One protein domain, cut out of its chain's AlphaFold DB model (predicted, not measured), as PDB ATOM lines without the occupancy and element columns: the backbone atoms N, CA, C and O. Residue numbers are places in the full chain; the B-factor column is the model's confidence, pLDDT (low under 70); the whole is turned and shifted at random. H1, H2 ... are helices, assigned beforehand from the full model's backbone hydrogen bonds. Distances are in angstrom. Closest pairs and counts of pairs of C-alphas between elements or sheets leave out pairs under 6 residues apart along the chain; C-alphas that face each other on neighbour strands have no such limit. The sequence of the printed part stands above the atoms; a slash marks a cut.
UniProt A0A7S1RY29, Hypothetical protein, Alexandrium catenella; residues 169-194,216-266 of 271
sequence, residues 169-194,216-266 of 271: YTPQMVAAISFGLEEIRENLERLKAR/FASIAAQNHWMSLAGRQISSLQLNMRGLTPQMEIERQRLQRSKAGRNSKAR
ATOM      1  N   TYR A 169      14.494 -50.727 445.750       57.56
ATOM      2  CA  TYR A 169      14.733 -51.737 444.708       57.56
ATOM      3  C   TYR A 169      14.874 -53.158 445.258       57.56
ATOM      4  O   TYR A 169      14.454 -54.111 444.607       57.56
ATOM      5  N   THR A 170      15.373 -53.319 446.486       64.81
ATOM      6  CA  THR A 170      15.454 -54.625 447.162       64.81
ATOM      7  C   THR A 170      14.110 -55.372 447.209       64.81
ATOM      8  O   THR A 170      14.090 -56.549 446.849       64.81
ATOM      9  N   PRO A 171      12.968 -54.745 447.572       61.31
ATOM     10  CA  PRO A 171      11.677 -55.433 447.542       61.31
ATOM     11  C   PRO A 171      11.212 -55.773 446.120       61.31
ATOM     12  O   PRO A 171      10.589 -56.814 445.941       61.31
ATOM     13  N   GLN A 172      11.540 -54.962 445.107       59.25
ATOM     14  CA  GLN A 172      11.218 -55.281 443.708       59.25
ATOM     15  C   GLN A 172      12.030 -56.476 443.201       59.25
ATOM     16  O   GLN A 172      11.486 -57.348 442.533       59.25
ATOM     17  N   MET A 173      13.311 -56.557 443.570       61.69
ATOM     18  CA  MET A 173      14.187 -57.667 443.198       61.69
ATOM     19  C   MET A 173      13.776 -58.965 443.908       61.69
ATOM     20  O   MET A 173      13.663 -60.006 443.267       61.69
ATOM     21  N   VAL A 174      13.454 -58.899 445.207       68.81
ATOM     22  CA  VAL A 174      12.902 -60.037 445.967       68.81
ATOM     23  C   VAL A 174      11.552 -60.476 445.397       68.81
ATOM     24  O   VAL A 174      11.311 -61.676 445.269       68.81
ATOM     25  N   ALA A 175      10.687 -59.534 445.011       68.81
ATOM     26  CA  ALA A 175       9.416 -59.848 444.366       68.81
ATOM     27  C   ALA A 175       9.628 -60.529 443.007       68.81
ATOM     28  O   ALA A 175       9.007 -61.554 442.756       68.81
ATOM     29  N   ALA A 176      10.534 -60.026 442.165       65.31
ATOM     30  CA  ALA A 176      10.846 -60.624 440.866       65.31
ATOM     31  C   ALA A 176      11.396 -62.055 440.998       65.31
ATOM     32  O   ALA A 176      10.951 -62.952 440.285       65.31
ATOM     33  N   ILE A 177      12.302 -62.291 441.955       69.19
ATOM     34  CA  ILE A 177      12.812 -63.638 442.256       69.19
ATOM     35  C   ILE A 177      11.679 -64.542 442.767       69.19
ATOM     36  O   ILE A 177      11.564 -65.687 442.336       69.19
ATOM     37  N   SER A 178      10.809 -64.024 443.641       71.62
ATOM     38  CA  SER A 178       9.660 -64.777 444.161       71.62
ATOM     39  C   SER A 178       8.666 -65.144 443.056       71.62
ATOM     40  O   SER A 178       8.183 -66.271 443.034       71.62
ATOM     41  N   PHE A 179       8.395 -64.237 442.110       70.94
ATOM     42  CA  PHE A 179       7.550 -64.519 440.945       70.94
ATOM     43  C   PHE A 179       8.156 -65.603 440.052       70.94
ATOM     44  O   PHE A 179       7.443 -66.524 439.663       70.94
ATOM     45  N   GLY A 180       9.466 -65.545 439.788       67.50
ATOM     46  CA  GLY A 180      10.152 -66.588 439.023       67.50
ATOM     47  C   GLY A 180      10.073 -67.963 439.696       67.50
ATOM     48  O   GLY A 180       9.847 -68.970 439.030       67.50
ATOM     49  N   LEU A 181      10.194 -68.022 441.025       72.00
ATOM     50  CA  LEU A 181      10.059 -69.279 441.770       72.00
ATOM     51  C   LEU A 181       8.630 -69.813 441.806       72.00
ATOM     52  O   LEU A 181       8.437 -71.027 441.757       72.00
ATOM     53  N   GLU A 182       7.638 -68.931 441.869       74.88
ATOM     54  CA  GLU A 182       6.233 -69.324 441.817       74.88
ATOM     55  C   GLU A 182       5.861 -69.884 440.437       74.88
ATOM     56  O   GLU A 182       5.196 -70.914 440.353       74.88
ATOM     57  N   GLU A 183       6.372 -69.289 439.357       73.00
ATOM     58  CA  GLU A 183       6.211 -69.820 438.000       73.00
ATOM     59  C   GLU A 183       6.873 -71.199 437.848       73.00
ATOM     60  O   GLU A 183       6.294 -72.119 437.263       73.00
ATOM     61  N   ILE A 184       8.066 -71.387 438.428       72.94
ATOM     62  CA  ILE A 184       8.727 -72.699 438.479       72.94
ATOM     63  C   ILE A 184       7.862 -73.702 439.249       72.94
ATOM     64  O   ILE A 184       7.657 -74.811 438.757       72.94
ATOM     65  N   ARG A 185       7.317 -73.321 440.413       79.12
ATOM     66  CA  ARG A 185       6.429 -74.166 441.229       79.12
ATOM     67  C   ARG A 185       5.179 -74.574 440.458       79.12
ATOM     68  O   ARG A 185       4.843 -75.755 440.441       79.12
ATOM     69  N   GLU A 186       4.522 -73.628 439.793       82.62
ATOM     70  CA  GLU A 186       3.312 -73.886 439.015       82.62
ATOM     71  C   GLU A 186       3.600 -74.811 437.827       82.62
ATOM     72  O   GLU A 186       2.856 -75.762 437.583       82.62
ATOM     73  N   ASN A 187       4.710 -74.604 437.114       75.25
ATOM     74  CA  ASN A 187       5.136 -75.507 436.045       75.25
ATOM     75  C   ASN A 187       5.412 -76.921 436.572       75.25
ATOM     76  O   ASN A 187       5.032 -77.904 435.934       75.25
ATOM     77  N   LEU A 188       6.002 -77.036 437.761       75.31
ATOM     78  CA  LEU A 188       6.249 -78.307 438.434       75.31
ATOM     79  C   LEU A 188       4.955 -79.017 438.855       75.31
ATOM     80  O   LEU A 188       4.813 -80.225 438.659       75.31
ATOM     81  N   GLU A 189       3.980 -78.275 439.379       81.12
ATOM     82  CA  GLU A 189       2.652 -78.797 439.709       81.12
ATOM     83  C   GLU A 189       1.869 -79.199 438.452       81.12
ATOM     84  O   GLU A 189       1.240 -80.258 438.435       81.12
ATOM     85  N   ARG A 190       1.964 -78.425 437.362       79.38
ATOM     86  CA  ARG A 190       1.389 -78.781 436.054       79.38
ATOM     87  C   ARG A 190       2.021 -80.051 435.491       79.38
ATOM     88  O   ARG A 190       1.298 -80.908 434.986       79.38
ATOM     89  N   LEU A 191       3.342 -80.205 435.595       78.25
ATOM     90  CA  LEU A 191       4.039 -81.437 435.212       78.25
ATOM     91  C   LEU A 191       3.575 -82.621 436.070       78.25
ATOM     92  O   LEU A 191       3.244 -83.677 435.532       78.25
ATOM     93  N   LYS A 192       3.447 -82.429 437.387       75.94
ATOM     94  CA  LYS A 192       2.907 -83.439 438.306       75.94
ATOM     95  C   LYS A 192       1.475 -83.851 437.932       75.94
ATOM     96  O   LYS A 192       1.193 -85.045 437.855       75.94
ATOM     97  N   ALA A 193       0.593 -82.889 437.653       78.75
ATOM     98  CA  ALA A 193      -0.804 -83.121 437.274       78.75
ATOM     99  C   ALA A 193      -0.956 -83.803 435.905       78.75
ATOM    100  O   ALA A 193      -1.869 -84.602 435.713       78.75
ATOM    101  N   ARG A 194      -0.028 -83.558 434.969       77.50
ATOM    102  CA  ARG A 194       0.060 -84.265 433.677       77.50
ATOM    103  C   ARG A 194       0.542 -85.716 433.797       77.50
ATOM    104  O   ARG A 194       0.793 -86.358 432.784       77.50
ATOM    105  N   PHE A 216      14.018 -80.204 444.694       72.31
ATOM    106  CA  PHE A 216      12.977 -79.753 445.624       72.31
ATOM    107  C   PHE A 216      13.538 -79.352 446.988       72.31
ATOM    108  O   PHE A 216      13.100 -78.349 447.555       72.31
ATOM    109  N   ALA A 217      14.506 -80.105 447.513       71.12
ATOM    110  CA  ALA A 217      15.178 -79.776 448.764       71.12
ATOM    111  C   ALA A 217      15.949 -78.449 448.648       71.12
ATOM    112  O   ALA A 217      15.862 -77.606 449.543       71.12
ATOM    113  N   SER A 218      16.620 -78.222 447.515       70.19
ATOM    114  CA  SER A 218      17.313 -76.972 447.188       70.19
ATOM    115  C   SER A 218      16.351 -75.782 447.104       70.19
ATOM    116  O   SER A 218      16.582 -74.756 447.745       70.19
ATOM    117  N   ILE A 219      15.217 -75.931 446.410       70.81
ATOM    118  CA  ILE A 219      14.191 -74.879 446.300       70.81
ATOM    119  C   ILE A 219      13.585 -74.564 447.676       70.81
ATOM    120  O   ILE A 219      13.415 -73.396 448.033       70.81
ATOM    121  N   ALA A 220      13.288 -75.584 448.483       70.75
ATOM    122  CA  ALA A 220      12.766 -75.394 449.834       70.75
ATOM    123  C   ALA A 220      13.774 -74.663 450.737       70.75
ATOM    124  O   ALA A 220      13.399 -73.734 451.459       70.75
ATOM    125  N   ALA A 221      15.057 -75.028 450.653       68.69
ATOM    126  CA  ALA A 221      16.129 -74.339 451.358       68.69
ATOM    127  C   ALA A 221      16.253 -72.876 450.898       68.69
ATOM    128  O   ALA A 221      16.305 -71.977 451.738       68.69
ATOM    129  N   GLN A 222      16.227 -72.606 449.590       72.25
ATOM    130  CA  GLN A 222      16.285 -71.243 449.047       72.25
ATOM    131  C   GLN A 222      15.098 -70.380 449.492       72.25
ATOM    132  O   GLN A 222      15.299 -69.238 449.907       72.25
ATOM    133  N   ASN A 223      13.878 -70.922 449.492       70.62
ATOM    134  CA  ASN A 223      12.700 -70.221 450.009       70.62
ATOM    135  C   ASN A 223      12.843 -69.881 451.499       70.62
ATOM    136  O   ASN A 223      12.507 -68.773 451.926       70.62
ATOM    137  N   HIS A 224      13.383 -70.806 452.294       70.62
ATOM    138  CA  HIS A 224      13.651 -70.555 453.707       70.62
ATOM    139  C   HIS A 224      14.661 -69.414 453.899       70.62
ATOM    140  O   HIS A 224      14.378 -68.470 454.650       70.62
ATOM    141  N   TRP A 225      15.782 -69.458 453.170       68.56
ATOM    142  CA  TRP A 225      16.822 -68.427 453.188       68.56
ATOM    143  C   TRP A 225      16.304 -67.063 452.741       68.56
ATOM    144  O   TRP A 225      16.587 -66.065 453.403       68.56
ATOM    145  N   MET A 226      15.485 -66.997 451.690       70.75
ATOM    146  CA  MET A 226      14.862 -65.740 451.274       70.75
ATOM    147  C   MET A 226      13.894 -65.189 452.316       70.75
ATOM    148  O   MET A 226      13.873 -63.980 452.538       70.75
ATOM    149  N   SER A 227      13.135 -66.042 453.011       76.38
ATOM    150  CA  SER A 227      12.274 -65.570 454.102       76.38
ATOM    151  C   SER A 227      13.097 -64.977 455.256       76.38
ATOM    152  O   SER A 227      12.725 -63.953 455.829       76.38
ATOM    153  N   LEU A 228      14.245 -65.590 455.568       70.12
ATOM    154  CA  LEU A 228      15.188 -65.115 456.581       70.12
ATOM    155  C   LEU A 228      15.822 -63.785 456.169       70.12
ATOM    156  O   LEU A 228      15.817 -62.841 456.959       70.12
ATOM    157  N   ALA A 229      16.287 -63.686 454.924       68.62
ATOM    158  CA  ALA A 229      16.835 -62.459 454.359       68.62
ATOM    159  C   ALA A 229      15.795 -61.329 454.362       68.62
ATOM    160  O   ALA A 229      16.088 -60.225 454.814       68.62
ATOM    161  N   GLY A 230      14.550 -61.613 453.966       77.25
ATOM    162  CA  GLY A 230      13.448 -60.651 454.010       77.25
ATOM    163  C   GLY A 230      13.171 -60.131 455.424       77.25
ATOM    164  O   GLY A 230      12.994 -58.924 455.620       77.25
ATOM    165  N   ARG A 231      13.209 -61.008 456.438       75.69
ATOM    166  CA  ARG A 231      13.082 -60.601 457.851       75.69
ATOM    167  C   ARG A 231      14.257 -59.739 458.306       75.69
ATOM    168  O   ARG A 231      14.033 -58.732 458.975       75.69
ATOM    169  N   GLN A 232      15.486 -60.092 457.934       73.75
ATOM    170  CA  GLN A 232      16.666 -59.309 458.298       73.75
ATOM    171  C   GLN A 232      16.672 -57.931 457.633       73.75
ATOM    172  O   GLN A 232      16.880 -56.934 458.322       73.75
ATOM    173  N   ILE A 233      16.345 -57.843 456.343       75.75
ATOM    174  CA  ILE A 233      16.206 -56.565 455.632       75.75
ATOM    175  C   ILE A 233      15.118 -55.711 456.285       75.75
ATOM    176  O   ILE A 233      15.350 -54.537 456.558       75.75
ATOM    177  N   SER A 234      13.967 -56.299 456.621       75.31
ATOM    178  CA  SER A 234      12.893 -55.587 457.328       75.31
ATOM    179  C   SER A 234      13.358 -55.066 458.693       75.31
ATOM    180  O   SER A 234      13.070 -53.927 459.058       75.31
ATOM    181  N   SER A 235      14.137 -55.863 459.433       75.06
ATOM    182  CA  SER A 235      14.708 -55.446 460.719       75.06
ATOM    183  C   SER A 235      15.736 -54.315 460.576       75.06
ATOM    184  O   SER A 235      15.732 -53.373 461.367       75.06
ATOM    185  N   LEU A 236      16.564 -54.346 459.526       71.94
ATOM    186  CA  LEU A 236      17.517 -53.283 459.208       71.94
ATOM    187  C   LEU A 236      16.803 -52.004 458.770       71.94
ATOM    188  O   LEU A 236      17.203 -50.919 459.184       71.94
ATOM    189  N   GLN A 237      15.724 -52.110 457.993       72.69
ATOM    190  CA  GLN A 237      14.897 -50.962 457.616       72.69
ATOM    191  C   GLN A 237      14.240 -50.301 458.834       72.69
ATOM    192  O   GLN A 237      14.201 -49.072 458.908       72.69
ATOM    193  N   LEU A 238      13.765 -51.092 459.803       70.19
ATOM    194  CA  LEU A 238      13.234 -50.581 461.072       70.19
ATOM    195  C   LEU A 238      14.308 -49.841 461.876       70.19
ATOM    196  O   LEU A 238      14.100 -48.692 462.274       70.19
ATOM    197  N   ASN A 239      15.489 -50.449 462.012       74.25
ATOM    198  CA  ASN A 239      16.623 -49.836 462.700       74.25
ATOM    199  C   ASN A 239      17.092 -48.542 462.008       74.25
ATOM    200  O   ASN A 239      17.322 -47.543 462.686       74.25
ATOM    201  N   MET A 240      17.174 -48.515 460.671       66.50
ATOM    202  CA  MET A 240      17.571 -47.321 459.906       66.50
ATOM    203  C   MET A 240      16.554 -46.181 459.994       66.50
ATOM    204  O   MET A 240      16.939 -45.016 459.948       66.50
ATOM    205  N   ARG A 241      15.261 -46.481 460.153       69.50
ATOM    206  CA  ARG A 241      14.228 -45.455 460.375       69.50
ATOM    207  C   ARG A 241      14.226 -44.897 461.804       69.50
ATOM    208  O   ARG A 241      13.360 -44.088 462.126       69.50
ATOM    209  N   GLY A 242      15.147 -45.339 462.668       71.94
ATOM    210  CA  GLY A 242      15.188 -44.955 464.081       71.94
ATOM    211  C   GLY A 242      13.978 -45.449 464.881       71.94
ATOM    212  O   GLY A 242      13.797 -45.060 466.032       71.94
ATOM    213  N   LEU A 243      13.141 -46.304 464.285       59.94
ATOM    214  CA  LEU A 243      12.012 -46.939 464.942       59.94
ATOM    215  C   LEU A 243      12.507 -48.241 465.550       59.94
ATOM    216  O   LEU A 243      12.506 -49.294 464.914       59.94
ATOM    217  N   THR A 244      12.949 -48.161 466.802       69.12
ATOM    218  CA  THR A 244      13.215 -49.369 467.577       69.12
ATOM    219  C   THR A 244      11.944 -50.232 467.601       69.12
ATOM    220  O   THR A 244      10.839 -49.692 467.724       69.12
ATOM    221  N   PRO A 245      12.055 -51.572 467.525       66.31
ATOM    222  CA  PRO A 245      10.898 -52.475 467.540       66.31
ATOM    223  C   PRO A 245       9.946 -52.232 468.723       66.31
ATOM    224  O   PRO A 245       8.744 -52.476 468.636       66.31
ATOM    225  N   GLN A 246      10.476 -51.698 469.829       70.06
ATOM    226  CA  GLN A 246       9.692 -51.290 470.991       70.06
ATOM    227  C   GLN A 246       8.712 -50.152 470.691       70.06
ATOM    228  O   GLN A 246       7.566 -50.234 471.131       70.06
ATOM    229  N   MET A 247       9.106 -49.147 469.904       72.62
ATOM    230  CA  MET A 247       8.216 -48.037 469.554       72.62
ATOM    231  C   MET A 247       7.052 -48.491 468.673       72.62
ATOM    232  O   MET A 247       5.956 -47.946 468.780       72.62
ATOM    233  N   GLU A 248       7.240 -49.514 467.838       74.69
ATOM    234  CA  GLU A 248       6.159 -50.068 467.019       74.69
ATOM    235  C   GLU A 248       5.169 -50.893 467.852       74.69
ATOM    236  O   GLU A 248       3.954 -50.730 467.714       74.69
ATOM    237  N   ILE A 249       5.671 -51.698 468.797       84.00
ATOM    238  CA  ILE A 249       4.832 -52.398 469.783       84.00
ATOM    239  C   ILE A 249       4.046 -51.384 470.624       84.00
ATOM    240  O   ILE A 249       2.856 -51.576 470.887       84.00
ATOM    241  N   GLU A 250       4.677 -50.282 471.020       83.75
ATOM    242  CA  GLU A 250       4.032 -49.221 471.787       83.75
ATOM    243  C   GLU A 250       2.976 -48.476 470.957       83.75
ATOM    244  O   GLU A 250       1.854 -48.267 471.428       83.75
ATOM    245  N   ARG A 251       3.252 -48.191 469.677       81.06
ATOM    246  CA  ARG A 251       2.265 -47.631 468.738       81.06
ATOM    247  C   ARG A 251       1.060 -48.551 468.559       81.06
ATOM    248  O   ARG A 251      -0.075 -48.075 468.616       81.06
ATOM    249  N   GLN A 252       1.280 -49.858 468.401       87.69
ATOM    250  CA  GLN A 252       0.199 -50.842 468.290       87.69
ATOM    251  C   GLN A 252      -0.617 -50.944 469.585       87.69
ATOM    252  O   GLN A 252      -1.848 -51.023 469.537       87.69
ATOM    253  N   ARG A 253       0.027 -50.876 470.758       88.19
ATOM    254  CA  ARG A 253      -0.666 -50.829 472.058       88.19
ATOM    255  C   ARG A 253      -1.505 -49.561 472.209       88.19
ATOM    256  O   ARG A 253      -2.655 -49.647 472.639       88.19
ATOM    257  N   LEU A 254      -0.982 -48.407 471.798       89.25
ATOM    258  CA  LEU A 254      -1.714 -47.139 471.814       89.25
ATOM    259  C   LEU A 254      -2.907 -47.157 470.854       89.25
ATOM    260  O   LEU A 254      -3.990 -46.698 471.223       89.25
ATOM    261  N   GLN A 255      -2.759 -47.735 469.659       90.50
ATOM    262  CA  GLN A 255      -3.871 -47.899 468.720       90.50
ATOM    263  C   GLN A 255      -4.952 -48.843 469.262       90.50
ATOM    264  O   GLN A 255      -6.132 -48.497 469.218       90.50
ATOM    265  N   ARG A 256      -4.574 -49.981 469.863       90.44
ATOM    266  CA  ARG A 256      -5.531 -50.892 470.520       90.44
ATOM    267  C   ARG A 256      -6.227 -50.238 471.717       90.44
ATOM    268  O   ARG A 256      -7.433 -50.401 471.884       90.44
ATOM    269  N   SER A 257      -5.507 -49.438 472.508       90.06
ATOM    270  CA  SER A 257      -6.089 -48.669 473.619       90.06
ATOM    271  C   SER A 257      -7.111 -47.635 473.126       90.06
ATOM    272  O   SER A 257      -8.203 -47.531 473.686       90.06
ATOM    273  N   LYS A 258      -6.798 -46.907 472.044       88.75
ATOM    274  CA  LYS A 258      -7.724 -45.945 471.422       88.75
ATOM    275  C   LYS A 258      -8.964 -46.632 470.840       88.75
ATOM    276  O   LYS A 258     -10.072 -46.158 471.073       88.75
ATOM    277  N   ALA A 259      -8.803 -47.769 470.162       87.38
ATOM    278  CA  ALA A 259      -9.926 -48.552 469.643       87.38
ATOM    279  C   ALA A 259     -10.854 -49.051 470.771       87.38
ATOM    280  O   ALA A 259     -12.075 -48.937 470.665       87.38
ATOM    281  N   GLY A 260     -10.285 -49.516 471.890       87.31
ATOM    282  CA  GLY A 260     -11.053 -49.929 473.067       87.31
ATOM    283  C   GLY A 260     -11.829 -48.784 473.730       87.31
ATOM    284  O   GLY A 260     -12.987 -48.968 474.105       87.31
ATOM    285  N   ARG A 261     -11.238 -47.583 473.838       84.75
ATOM    286  CA  ARG A 261     -11.941 -46.399 474.375       84.75
ATOM    287  C   ARG A 261     -13.079 -45.939 473.470       84.75
ATOM    288  O   ARG A 261     -14.154 -45.646 473.981       84.75
ATOM    289  N   ASN A 262     -12.878 -45.940 472.152       82.31
ATOM    290  CA  ASN A 262     -13.930 -45.573 471.201       82.31
ATOM    291  C   ASN A 262     -15.108 -46.560 471.221       82.31
ATOM    292  O   ASN A 262     -16.253 -46.137 471.081       82.31
ATOM    293  N   SER A 263     -14.853 -47.853 471.447       79.19
ATOM    294  CA  SER A 263     -15.915 -48.855 471.624       79.19
ATOM    295  C   SER A 263     -16.734 -48.608 472.900       79.19
ATOM    296  O   SER A 263     -17.962 -48.569 472.851       79.19
ATOM    297  N   LYS A 264     -16.070 -48.330 474.035       80.31
ATOM    298  CA  LYS A 264     -16.760 -48.007 475.299       80.31
ATOM    299  C   LYS A 264     -17.555 -46.700 475.227       80.31
ATOM    300  O   LYS A 264     -18.682 -46.659 475.706       80.31
ATOM    301  N   ALA A 265     -17.005 -45.662 474.596       78.62
ATOM    302  CA  ALA A 265     -17.703 -44.390 474.406       78.62
ATOM    303  C   ALA A 265     -18.973 -44.547 473.550       78.62
ATOM    304  O   ALA A 265     -19.991 -43.933 473.853       78.62
ATOM    305  N   ARG A 266     -18.940 -45.416 472.528       75.12
ATOM    306  CA  ARG A 266     -20.132 -45.753 471.736       75.12
ATOM    307  C   ARG A 266     -21.168 -46.547 472.532       75.12
ATOM    308  O   ARG A 266     -22.349 -46.284 472.373       75.12
TER     309      ARG A 266
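AT A GLANCE: This is residues 169 to 194 and 216 to 266 of the 271 residues of the protein "Hypothetical protein" of Alexandrium catenella (UniProt A0A7S1RY29). The longest helix, H1, runs alongside H2 in the opposite direction without touching it, and H2 meets H3 near their ends in an open L whose second arm is H3. Residues 249 to 266 of H3 and residues 189 to 194 of H1 stick out, and the helices make no packed core. The printed part has 77 residues with three named helices in the order H1, H2, H3 and no named strand; the class is all helix. The whole is extended, with a radius of gyration of the C-alphas of 19.9 A, and elongated, spanning 60 by 34 by 22 A.

HOW THE PARTS SIT: H1, residues 169 to 194, and H2, residues 216 to 240, are near each other, with 19 pairs of C-alphas within 10 A; they only just have no pair within 8 A, the closest being 8.0 A apart. H2 is close to but not clearly touching H3, residues 245 to 266, with 2 pairs of C-alphas within 8 A; the closest are those of Leu 238 and Pro 245, 7.1 A apart. The lines of H2 and H3 are about perpendicular, at 80 degrees, and their centres are 29.9 A apart. H1 and H3 are apart. In H1, H2 and H3 every O i to N i+4 pair is within hydrogen-bond range.

IN THESE COORDINATES: H1 measures 37.4 A from first to last C-alpha and begins with C-alpha 169 at (14.733, -51.737, 444.708). H2 measures 35.7 A and ends with C-alpha 240 at (17.571, -47.321, 459.906). H3 measures 32.0 A and ends with C-alpha 266 at (-20.132, -45.753, 471.736).

THE WHOLE: The C-alphas of Arg 194 and Ala 265 are the two farthest apart, at 59.7 A. Residues 195 to 215 are not printed, and C-alphas 194 and 216 are 18.2 A apart across this cut. The link from H2 to H3, 4 residues, is tight. The mean pLDDT of the printed part is 74.6, and 18 residues are under 70, among them residues 169 to 177 and 243 to 245.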